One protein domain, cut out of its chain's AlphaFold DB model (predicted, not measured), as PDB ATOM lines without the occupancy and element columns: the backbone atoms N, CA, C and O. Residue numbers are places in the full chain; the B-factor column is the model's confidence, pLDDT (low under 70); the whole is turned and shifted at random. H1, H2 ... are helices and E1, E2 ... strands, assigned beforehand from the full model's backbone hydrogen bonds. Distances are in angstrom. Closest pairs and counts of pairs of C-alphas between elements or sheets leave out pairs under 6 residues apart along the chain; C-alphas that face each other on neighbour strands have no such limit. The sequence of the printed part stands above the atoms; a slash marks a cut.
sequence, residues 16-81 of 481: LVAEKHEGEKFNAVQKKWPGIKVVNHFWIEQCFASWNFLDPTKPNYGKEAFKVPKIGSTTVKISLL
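What this domain is: This is residues 16 to 81 of the 481 residues of the protein "Hypothetical_protein" of Candida auris (UniProt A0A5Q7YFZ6). There is little regular structure: two short helices, H1 and H2, lie along an elongated, looping chain with the short strand E1 between them. The long unnamed stretch of residues 50 to 81 folds back from H2 toward E1, then returns past H2 to the far end. The printed part has 66 residues, 21 of them in named elements, ordered H1, E1, H2: mostly helix. It is only just loose, close to compact, with a radius of gyration of the C-alphas of 13.0 A and spans of 43 by 22 by 17 A.

Where its parts are: Find C-alpha 24 at (56.641, 8.076, 98.516); H1 runs from there to residue 32, 11.3 A. E1 is residues 37 to 39, 6.3 A. H2, residues 41 to 49, runs 12.5 A to C-alpha 49 at (27.962, -0.453, 99.391).

How they stand to each other: H1 and H2 are apart. The closest C-alphas of H1 and E1, Phe 26 and Val 38, are 7.8 A apart. E1 and H2 meet only through their tight link. E1 pairs with no named strand, but residues 16 to 17 pair parallel with its residues 38 to 39. In H1 and H2 every O i to N i+4 pair is within hydrogen-bond range.

The domain as a whole: Look from Lys 31 to Ser 79: their C-alphas, the two farthest apart, are 42.8 A apart. The printed part has no cut. Expect pLDDT under 70 at residues 62 to 69 and 77 to 81.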
ATOM      1  N   LEU A  16      46.601   2.843 104.334       88.69
ATOM      2  CA  LEU A  16      46.981   3.604 103.142       88.69
ATOM      3  C   LEU A  16      46.149   3.117 101.954       88.69
ATOM      4  O   LEU A  16      46.288   1.972 101.529       88.69
ATOM      5  N   VAL A  17      45.334   4.004 101.388       89.12
ATOM      6  CA  VAL A  17      44.623   3.746 100.129       89.12
ATOM      7  C   VAL A  17      45.566   4.039  98.961       89.12
ATOM      8  O   VAL A  17      46.092   5.148  98.867       89.12
ATOM      9  N   ALA A  18      45.791   3.065  98.079       84.50
ATOM     10  CA  ALA A  18      46.666   3.218  96.917       84.50
ATOM     11  C   ALA A  18      46.145   2.450  95.690       84.50
ATOM     12  O   ALA A  18      45.794   1.275  95.779       84.50
ATOM     13  N   GLU A  19      46.153   3.101  94.523       79.50
ATOM     14  CA  GLU A  19      45.855   2.468  93.225       79.50
ATOM     15  C   GLU A  19      47.059   1.673  92.679       79.50
ATOM     16  O   GLU A  19      46.901   0.818  91.813       79.50
ATOM     17  N   LYS A  20      48.279   1.940  93.173       78.00
ATOM     18  CA  LYS A  20      49.539   1.379  92.656       78.00
ATOM     19  C   LYS A  20      50.597   1.172  93.745       78.00
ATOM     20  O   LYS A  20      50.614   1.886  94.744       78.00
ATOM     21  N   HIS A  21      51.559   0.288  93.472       75.75
ATOM     22  CA  HIS A  21      52.790   0.072  94.258       75.75
ATOM     23  C   HIS A  21      53.884   1.138  94.022       75.75
ATOM     24  O   HIS A  21      55.073   0.823  94.032       75.75
ATOM     25  N   GLU A  22      53.517   2.397  93.769       77.75
ATOM     26  CA  GLU A  22      54.479   3.476  93.493       77.75
ATOM     27  C   GLU A  22      54.211   4.741  94.324       77.75
ATOM     28  O   GLU A  22      53.133   4.930  94.886       77.75
ATOM     29  N   GLY A  23      55.225   5.603  94.433       82.62
ATOM     30  CA  GLY A  23      55.170   6.847  95.205       82.62
ATOM     31  C   GLY A  23      55.720   6.755  96.635       82.62
ATOM     32  O   GLY A  23      55.978   5.683  97.192       82.62
ATOM     33  N   GLU A  24      55.934   7.925  97.236       84.81
ATOM     34  CA  GLU A  24      56.641   8.076  98.516       84.81
ATOM     35  C   GLU A  24      55.855   7.504  99.701       84.81
ATOM     36  O   GLU A  24      56.430   6.806 100.535       84.81
ATOM     37  N   LYS A  25      54.531   7.726  99.745       86.44
ATOM     38  CA  LYS A  25      53.645   7.203 100.802       86.44
ATOM     39  C   LYS A  25      53.671   5.669 100.866       86.44
ATOM     40  O   LYS A  25      53.810   5.109 101.950       86.44
ATOM     41  N   PHE A  26      53.621   4.991  99.717       86.44
ATOM     42  CA  PHE A  26      53.720   3.528  99.644       86.44
ATOM     43  C   PHE A  26      55.087   3.026 100.141       86.44
ATOM     44  O   PHE A  26      55.164   2.137 100.991       86.44
ATOM     45  N   ASN A  27      56.172   3.659  99.681       85.81
ATOM     46  CA  ASN A  27      57.530   3.356 100.137       85.81
ATOM     47  C   ASN A  27      57.720   3.598 101.647       85.81
ATOM     48  O   ASN A  27      58.449   2.847 102.296       85.81
ATOM     49  N   ALA A  28      57.070   4.617 102.220       86.69
ATOM     50  CA  ALA A  28      57.109   4.908 103.652       86.69
ATOM     51  C   ALA A  28      56.418   3.812 104.479       86.69
ATOM     52  O   ALA A  28      57.017   3.322 105.436       86.69
ATOM     53  N   VAL A  29      55.228   3.348 104.074       87.38
ATOM     54  CA  VAL A  29      54.576   2.181 104.702       87.38
ATOM     55  C   VAL A  29      55.485   0.955 104.638       87.38
ATOM     56  O   VAL A  29      55.776   0.348 105.664       87.38
ATOM     57  N   GLN A  30      55.999   0.623 103.449       83.12
ATOM     58  CA  GLN A  30      56.795  -0.591 103.250       83.12
ATOM     59  C   GLN A  30      58.122  -0.597 104.030       83.12
ATOM     60  O   GLN A  30      58.566  -1.667 104.439       83.12
ATOM     61  N   LYS A  31      58.765   0.566 104.222       83.19
ATOM     62  CA  LYS A  31      60.118   0.665 104.813       83.19
ATOM     63  C   LYS A  31      60.161   1.184 106.252       83.19
ATOM     64  O   LYS A  31      61.157   0.947 106.926       83.19
ATOM     65  N   LYS A  32      59.148   1.928 106.710       84.94
ATOM     66  CA  LYS A  32      59.145   2.595 108.030       84.94
ATOM     67  C   LYS A  32      57.963   2.207 108.915       84.94
ATOM     68  O   LYS A  32      58.136   2.150 110.129       84.94
ATOM     69  N   TRP A  33      56.785   1.956 108.342       85.38
ATOM     70  CA  TRP A  33      55.541   1.795 109.106       85.38
ATOM     71  C   TRP A  33      54.789   0.499 108.738       85.38
ATOM     72  O   TRP A  33      53.706   0.554 108.155       85.38
ATOM     73  N   PRO A  34      55.328  -0.685 109.097       75.69
ATOM     74  CA  PRO A  34      54.773  -1.982 108.696       75.69
ATOM     75  C   PRO A  34      53.399  -2.314 109.307       75.69
ATOM     76  O   PRO A  34      52.760  -3.262 108.860       75.69
ATOM     77  N   GLY A  35      52.936  -1.554 110.308       79.25
ATOM     78  CA  GLY A  35      51.588  -1.691 110.870       79.25
ATOM     79  C   GLY A  35      50.470  -1.150 109.968       79.25
ATOM     80  O   GLY A  35      49.324  -1.570 110.115       79.25
ATOM     81  N   ILE A  36      50.792  -0.262 109.020       86.81
ATOM     82  CA  ILE A  36      49.802   0.396 108.156       86.81
ATOM     83  C   ILE A  36      49.389  -0.556 107.030       86.81
ATOM     84  O   ILE A  36      50.217  -1.019 106.238       86.81
ATOM     85  N   LYS A  37      48.091  -0.846 106.922       87.00
ATOM     86  CA  LYS A  37      47.555  -1.756 105.904       87.00
ATOM     87  C   LYS A  37      47.357  -1.013 104.584       87.00
ATOM     88  O   LYS A  37      46.553  -0.087 104.497       87.00
ATOM     89  N   VAL A  38      48.074  -1.432 103.540       86.56
ATOM     90  CA  VAL A  38      47.851  -0.925 102.175       86.56
ATOM     91  C   VAL A  38      46.638  -1.626 101.569       86.56
ATOM     92  O   VAL A  38      46.610  -2.857 101.523       86.56
ATOM     93  N   VAL A  39      45.669  -0.841 101.101       88.12
ATOM     94  CA  VAL A  39      44.403  -1.289 100.500       88.12
ATOM     95  C   VAL A  39      44.121  -0.530  99.200       88.12
ATOM     96  O   VAL A  39      44.566   0.604  99.026       88.12
ATOM     97  N   ASN A  40      43.361  -1.130  98.286       87.12
ATOM     98  CA  ASN A  40      42.868  -0.444  97.086       87.12
ATOM     99  C   ASN A  40      41.571   0.359  97.351       87.12
ATOM    100  O   ASN A  40      40.922   0.207  98.387       87.12
ATOM    101  N   HIS A  41      41.167   1.217  96.405       85.81
ATOM    102  CA  HIS A  41      39.916   1.997  96.497       85.81
ATOM    103  C   HIS A  41      38.665   1.112  96.577       85.81
ATOM    104  O   HIS A  41      37.695   1.456  97.253       85.81
ATOM    105  N   PHE A  42      38.705  -0.051  95.926       85.31
ATOM    106  CA  PHE A  42      37.592  -0.993  95.850       85.31
ATOM    107  C   PHE A  42      37.193  -1.554  97.229       85.31
ATOM    108  O   PHE A  42      36.018  -1.835  97.451       85.31
ATOM    109  N   TRP A  43      38.123  -1.629  98.191       87.69
ATOM    110  CA  TRP A  43      37.796  -1.932  99.591       87.69
ATOM    111  C   TRP A  43      36.812  -0.920 100.192       87.69
ATOM    112  O   TRP A  43      35.812  -1.317 100.792       87.69
ATOM    113  N   ILE A  44      37.055   0.381  99.993       87.50
ATOM    114  CA  ILE A  44      36.205   1.455 100.527       87.50
ATOM    115  C   ILE A  44      34.832   1.437  99.851       87.50
ATOM    116  O   ILE A  44      33.817   1.517 100.544       87.50
ATOM    117  N   GLU A  45      34.783   1.258  98.528       87.88
ATOM    118  CA  GLU A  45      33.514   1.134  97.803       87.88
ATOM    119  C   GLU A  45      32.666  -0.038  98.315       87.88
ATOM    120  O   GLU A  45      31.475   0.127  98.570       87.88
ATOM    121  N   GLN A  46      33.268  -1.215  98.510       85.06
ATOM    122  CA  GLN A  46      32.564  -2.412  98.983       85.06
ATOM    123  C   GLN A  46      32.126  -2.291 100.451       85.06
ATOM    124  O   GLN A  46      31.016  -2.711 100.794       85.06
ATOM    125  N   CYS A  47      32.953  -1.674 101.301       86.81
ATOM    126  CA  CYS A  47      32.615  -1.295 102.676       86.81
ATOM    127  C   CYS A  47      31.399  -0.351 102.730       86.81
ATOM    128  O   CYS A  47      30.482  -0.566 103.523       86.81
ATOM    129  N   PHE A  48      31.355   0.660 101.857       86.19
ATOM    130  CA  PHE A  48      30.233   1.596 101.752       86.19
ATOM    131  C   PHE A  48      28.965   0.920 101.204       86.19
ATOM    132  O   PHE A  48      27.908   0.982 101.828       86.19
ATOM    133  N   ALA A  49      29.076   0.203 100.083       84.88
ATOM    134  CA  ALA A  49      27.962  -0.453  99.391       84.88
ATOM    135  C   ALA A  49      27.338  -1.640 100.149       84.88
ATOM    136  O   ALA A  49      26.205  -2.029  99.854       84.88
ATOM    137  N   SER A  50      28.074  -2.208 101.110       81.25
ATOM    138  CA  SER A  50      27.594  -3.229 102.052       81.25
ATOM    139  C   SER A  50      27.198  -2.652 103.418       81.25
ATOM    140  O   SER A  50      26.739  -3.410 104.268       81.25
ATOM    141  N   TRP A  51      27.422  -1.350 103.642       82.81
ATOM    142  CA  TRP A  51      27.281  -0.638 104.920       82.81
ATOM    143  C   TRP A  51      27.884  -1.384 106.128       82.81
ATOM    144  O   TRP A  51      27.300  -1.449 107.209       82.81
ATOM    145  N   ASN A  52      29.053  -1.998 105.932       83.31
ATOM    146  CA  ASN A  52      29.688  -2.868 106.923       83.31
ATOM    147  C   ASN A  52      31.217  -2.827 106.787       83.31
ATOM    148  O   ASN A  52      31.746  -2.638 105.692       83.31
ATOM    149  N   PHE A  53      31.936  -3.040 107.888       84.00
ATOM    150  CA  PHE A  53      33.390  -3.163 107.874       84.00
ATOM    151  C   PHE A  53      33.791  -4.509 107.259       84.00
ATOM    152  O   PHE A  53      33.545  -5.573 107.827       84.00
ATOM    153  N   LEU A  54      34.405  -4.471 106.078       85.19
ATOM    154  CA  LEU A  54      34.933  -5.660 105.417       85.19
ATOM    155  C   LEU A  54      36.400  -5.856 105.786       85.19
ATOM    156  O   LEU A  54      37.173  -4.904 105.793       85.19
ATOM    157  N   ASP A  55      36.801  -7.104 106.017       84.00
ATOM    158  CA  ASP A  55      38.198  -7.446 106.289       84.00
ATOM    159  C   ASP A  55      39.138  -6.965 105.152       84.00
ATOM    160  O   ASP A  55      38.989  -7.424 104.010       84.00
ATOM    161  N   PRO A  56      40.098  -6.061 105.442       80.81
ATOM    162  CA  PRO A  56      41.048  -5.517 104.469       80.81
ATOM    163  C   PRO A  56      42.126  -6.522 104.031       80.81
ATOM    164  O   PRO A  56      42.852  -6.246 103.081       80.81
ATOM    165  N   THR A  57      42.269  -7.671 104.702       78.06
ATOM    166  CA  THR A  57      43.293  -8.682 104.371       78.06
ATOM    167  C   THR A  57      42.899  -9.600 103.209       78.06
ATOM    168  O   THR A  57      43.734 -10.356 102.712       78.06
ATOM    169  N   LYS A  58      41.649  -9.523 102.733       78.81
ATOM    170  CA  LYS A  58      41.162 -10.312 101.592       78.81
ATOM    171  C   LYS A  58      41.987 -10.019 100.325       78.81
ATOM    172  O   LYS A  58      42.270  -8.851 100.049       78.81
ATOM    173  N   PRO A  59      42.305 -11.036  99.496       71.19
ATOM    174  CA  PRO A  59      43.219 -10.882  98.359       71.19
ATOM    175  C   PRO A  59      42.768  -9.798  97.371       71.19
ATOM    176  O   PRO A  59      43.596  -9.033  96.891       71.19
ATOM    177  N   ASN A  60      41.453  -9.651  97.163       73.25
ATOM    178  CA  ASN A  60      40.829  -8.645  96.294       73.25
ATOM    179  C   ASN A  60      41.090  -7.179  96.709       73.25
ATOM    180  O   ASN A  60      40.795  -6.273  95.929       73.25
ATOM    181  N   TYR A  61      41.590  -6.937  97.924       76.19
ATOM    182  CA  TYR A  61      41.867  -5.606  98.477       76.19
ATOM    183  C   TYR A  61      43.354  -5.361  98.757       76.19
ATOM    184  O   TYR A  61      43.770  -4.208  98.864       76.19
ATOM    185  N   GLY A  62      44.138  -6.436  98.883       67.06
ATOM    186  CA  GLY A  62      45.548  -6.403  99.259       67.06
ATOM    187  C   GLY A  62      46.525  -6.222  98.092       67.06
ATOM    188  O   GLY A  62      46.159  -5.912  96.959       67.06
ATOM    189  N   LYS A  63      47.809  -6.464  98.388       59.00
ATOM    190  CA  LYS A  63      48.988  -6.114  97.570       59.00
ATOM    191  C   LYS A  63      49.137  -6.843  96.218       59.00
ATOM    192  O   LYS A  63      50.169  -6.689  95.572       59.00
ATOM    193  N   GLU A  64      48.135  -7.580  95.758       55.81
ATOM    194  CA  GLU A  64      48.185  -8.353  94.506       55.81
ATOM    195  C   GLU A  64      47.015  -8.027  93.554       55.81
ATOM    196  O   GLU A  64      47.117  -8.232  92.343       55.81
ATOM    197  N   ALA A  65      45.929  -7.419  94.049       57.84
ATOM    198  CA  ALA A  65      44.724  -7.126  93.271       57.84
ATOM    199  C   ALA A  65      44.788  -5.791  92.501       57.84
ATOM    200  O   ALA A  65      43.974  -4.893  92.712       57.84
ATOM    201  N   PHE A  66      45.733  -5.678  91.561       58.31
ATOM    202  CA  PHE A  66      45.901  -4.482  90.712       58.31
ATOM    203  C   PHE A  66      45.099  -4.510  89.401       58.31
ATOM    204  O   PHE A  66      45.036  -3.513  88.690       58.31
ATOM    205  N   LYS A  67      44.377  -5.604  89.121       60.84
ATOM    206  CA  LYS A  67      43.223  -5.592  88.202       60.84
ATOM    207  C   LYS A  67      41.955  -5.154  88.941       60.84
ATOM    208  O   LYS A  67      40.966  -5.882  88.989       60.84
ATOM    209  N   VAL A  68      42.003  -3.967  89.542       64.62
ATOM    210  CA  VAL A  68      40.833  -3.341  90.166       64.62
ATOM    211  C   VAL A  68      39.872  -2.800  89.102       64.62
ATOM    212  O   VAL A  68      40.317  -2.229  88.104       64.62
ATOM    213  N   PRO A  69      38.549  -2.930  89.306       66.88
ATOM    214  CA  PRO A  69      37.561  -2.168  88.553       66.88
ATOM    215  C   PRO A  69      37.780  -0.651  88.669       66.88
ATOM    216  O   PRO A  69      38.314  -0.156  89.667       66.88
ATOM    217  N   LYS A  70      37.320   0.103  87.662       74.38
ATOM    218  CA  LYS A  70      37.313   1.576  87.709       74.38
ATOM    219  C   LYS A  70      36.521   2.076  88.923       74.38
ATOM    220  O   LYS A  70      35.528   1.452  89.302       74.38
ATOM    221  N   ILE A  71      36.942   3.216  89.473       75.88
ATOM    222  CA  ILE A  71      36.236   3.910  90.558       75.88
ATOM    223  C   ILE A  71      34.756   4.110  90.191       75.88
ATOM    224  O   ILE A  71      34.435   4.457  89.052       75.88
ATOM    225  N   GLY A  72      33.865   3.874  91.155       72.38
ATOM    226  CA  GLY A  72      32.414   4.033  91.009       72.38
ATOM    227  C   GLY A  72      31.701   2.865  90.319       72.38
ATOM    228  O   GLY A  72      30.542   3.000  89.934       72.38
ATOM    229  N   SER A  73      32.363   1.716  90.147       70.56
ATOM    230  CA  SER A  73      31.754   0.519  89.538       70.56
ATOM    231  C   SER A  73      31.007  -0.380  90.532       70.56
ATOM    232  O   SER A  73      30.224  -1.242  90.121       70.56
ATOM    233  N   THR A  74      31.202  -0.192  91.840       76.56
ATOM    234  CA  THR A  74      30.491  -0.963  92.865       76.56
ATOM    235  C   THR A  74      29.004  -0.601  92.928       76.56
ATOM    236  O   THR A  74      28.623   0.517  93.265       76.56
ATOM    237  N   THR A  75      28.136  -1.584  92.675       73.12
ATOM    238  CA  THR A  75      26.679  -1.421  92.808       73.12
ATOM    239  C   THR A  75      26.238  -1.564  94.268       73.12
ATOM    240  O   THR A  75      26.448  -2.611  94.884       73.12
ATOM    241  N   VAL A  76      25.577  -0.538  94.814       74.88
ATOM    242  CA  VAL A  76      24.994  -0.566  96.168       74.88
ATOM    243  C   VAL A  76      23.839  -1.568  96.237       74.88
ATOM    244  O   VAL A  76      22.936  -1.554  95.398       74.88
ATOM    245  N   LYS A  77      23.827  -2.427  97.264       67.31
ATOM    246  CA  LYS A  77      22.727  -3.375  97.494       67.31
ATOM    247  C   LYS A  77      21.525  -2.651  98.094       67.31
ATOM    248  O   LYS A  77      21.405  -2.533  99.308       67.31
ATOM    249  N   ILE A  78      20.617  -2.200  97.229       62.41
ATOM    250  CA  ILE A  78      19.411  -1.431  97.591       62.41
ATOM    251  C   ILE A  78      18.579  -2.120  98.693       62.41
ATOM    252  O   ILE A  78      18.024  -1.447  99.556       62.41
ATOM    253  N   SER A  79      18.560  -3.456  98.731       60.59
ATOM    254  CA  SER A  79      17.884  -4.250  99.767       60.59
ATOM    255  C   SER A  79      18.447  -4.100 101.190       60.59
ATOM    256  O   SER A  79      17.748  -4.457 102.133       60.59
ATOM    257  N   LEU A  80      19.656  -3.553 101.380       58.00
ATOM    258  CA  LEU A  80      20.203  -3.217 102.706       58.00
ATOM    259  C   LEU A  80      19.788  -1.824 103.206       58.00
ATOM    260  O   LEU A  80      19.933  -1.545 104.391       58.00
ATOM    261  N   LEU A  81      19.276  -0.942 102.339       58.47
ATOM    262  CA  LEU A  81      19.003   0.456 102.702       58.47
ATOM    263  C   LEU A  81      17.691   0.661 103.477       58.47
ATOM    264  O   LEU A  81      17.419   1.778 103.903       58.47
TER     265      LEU A  81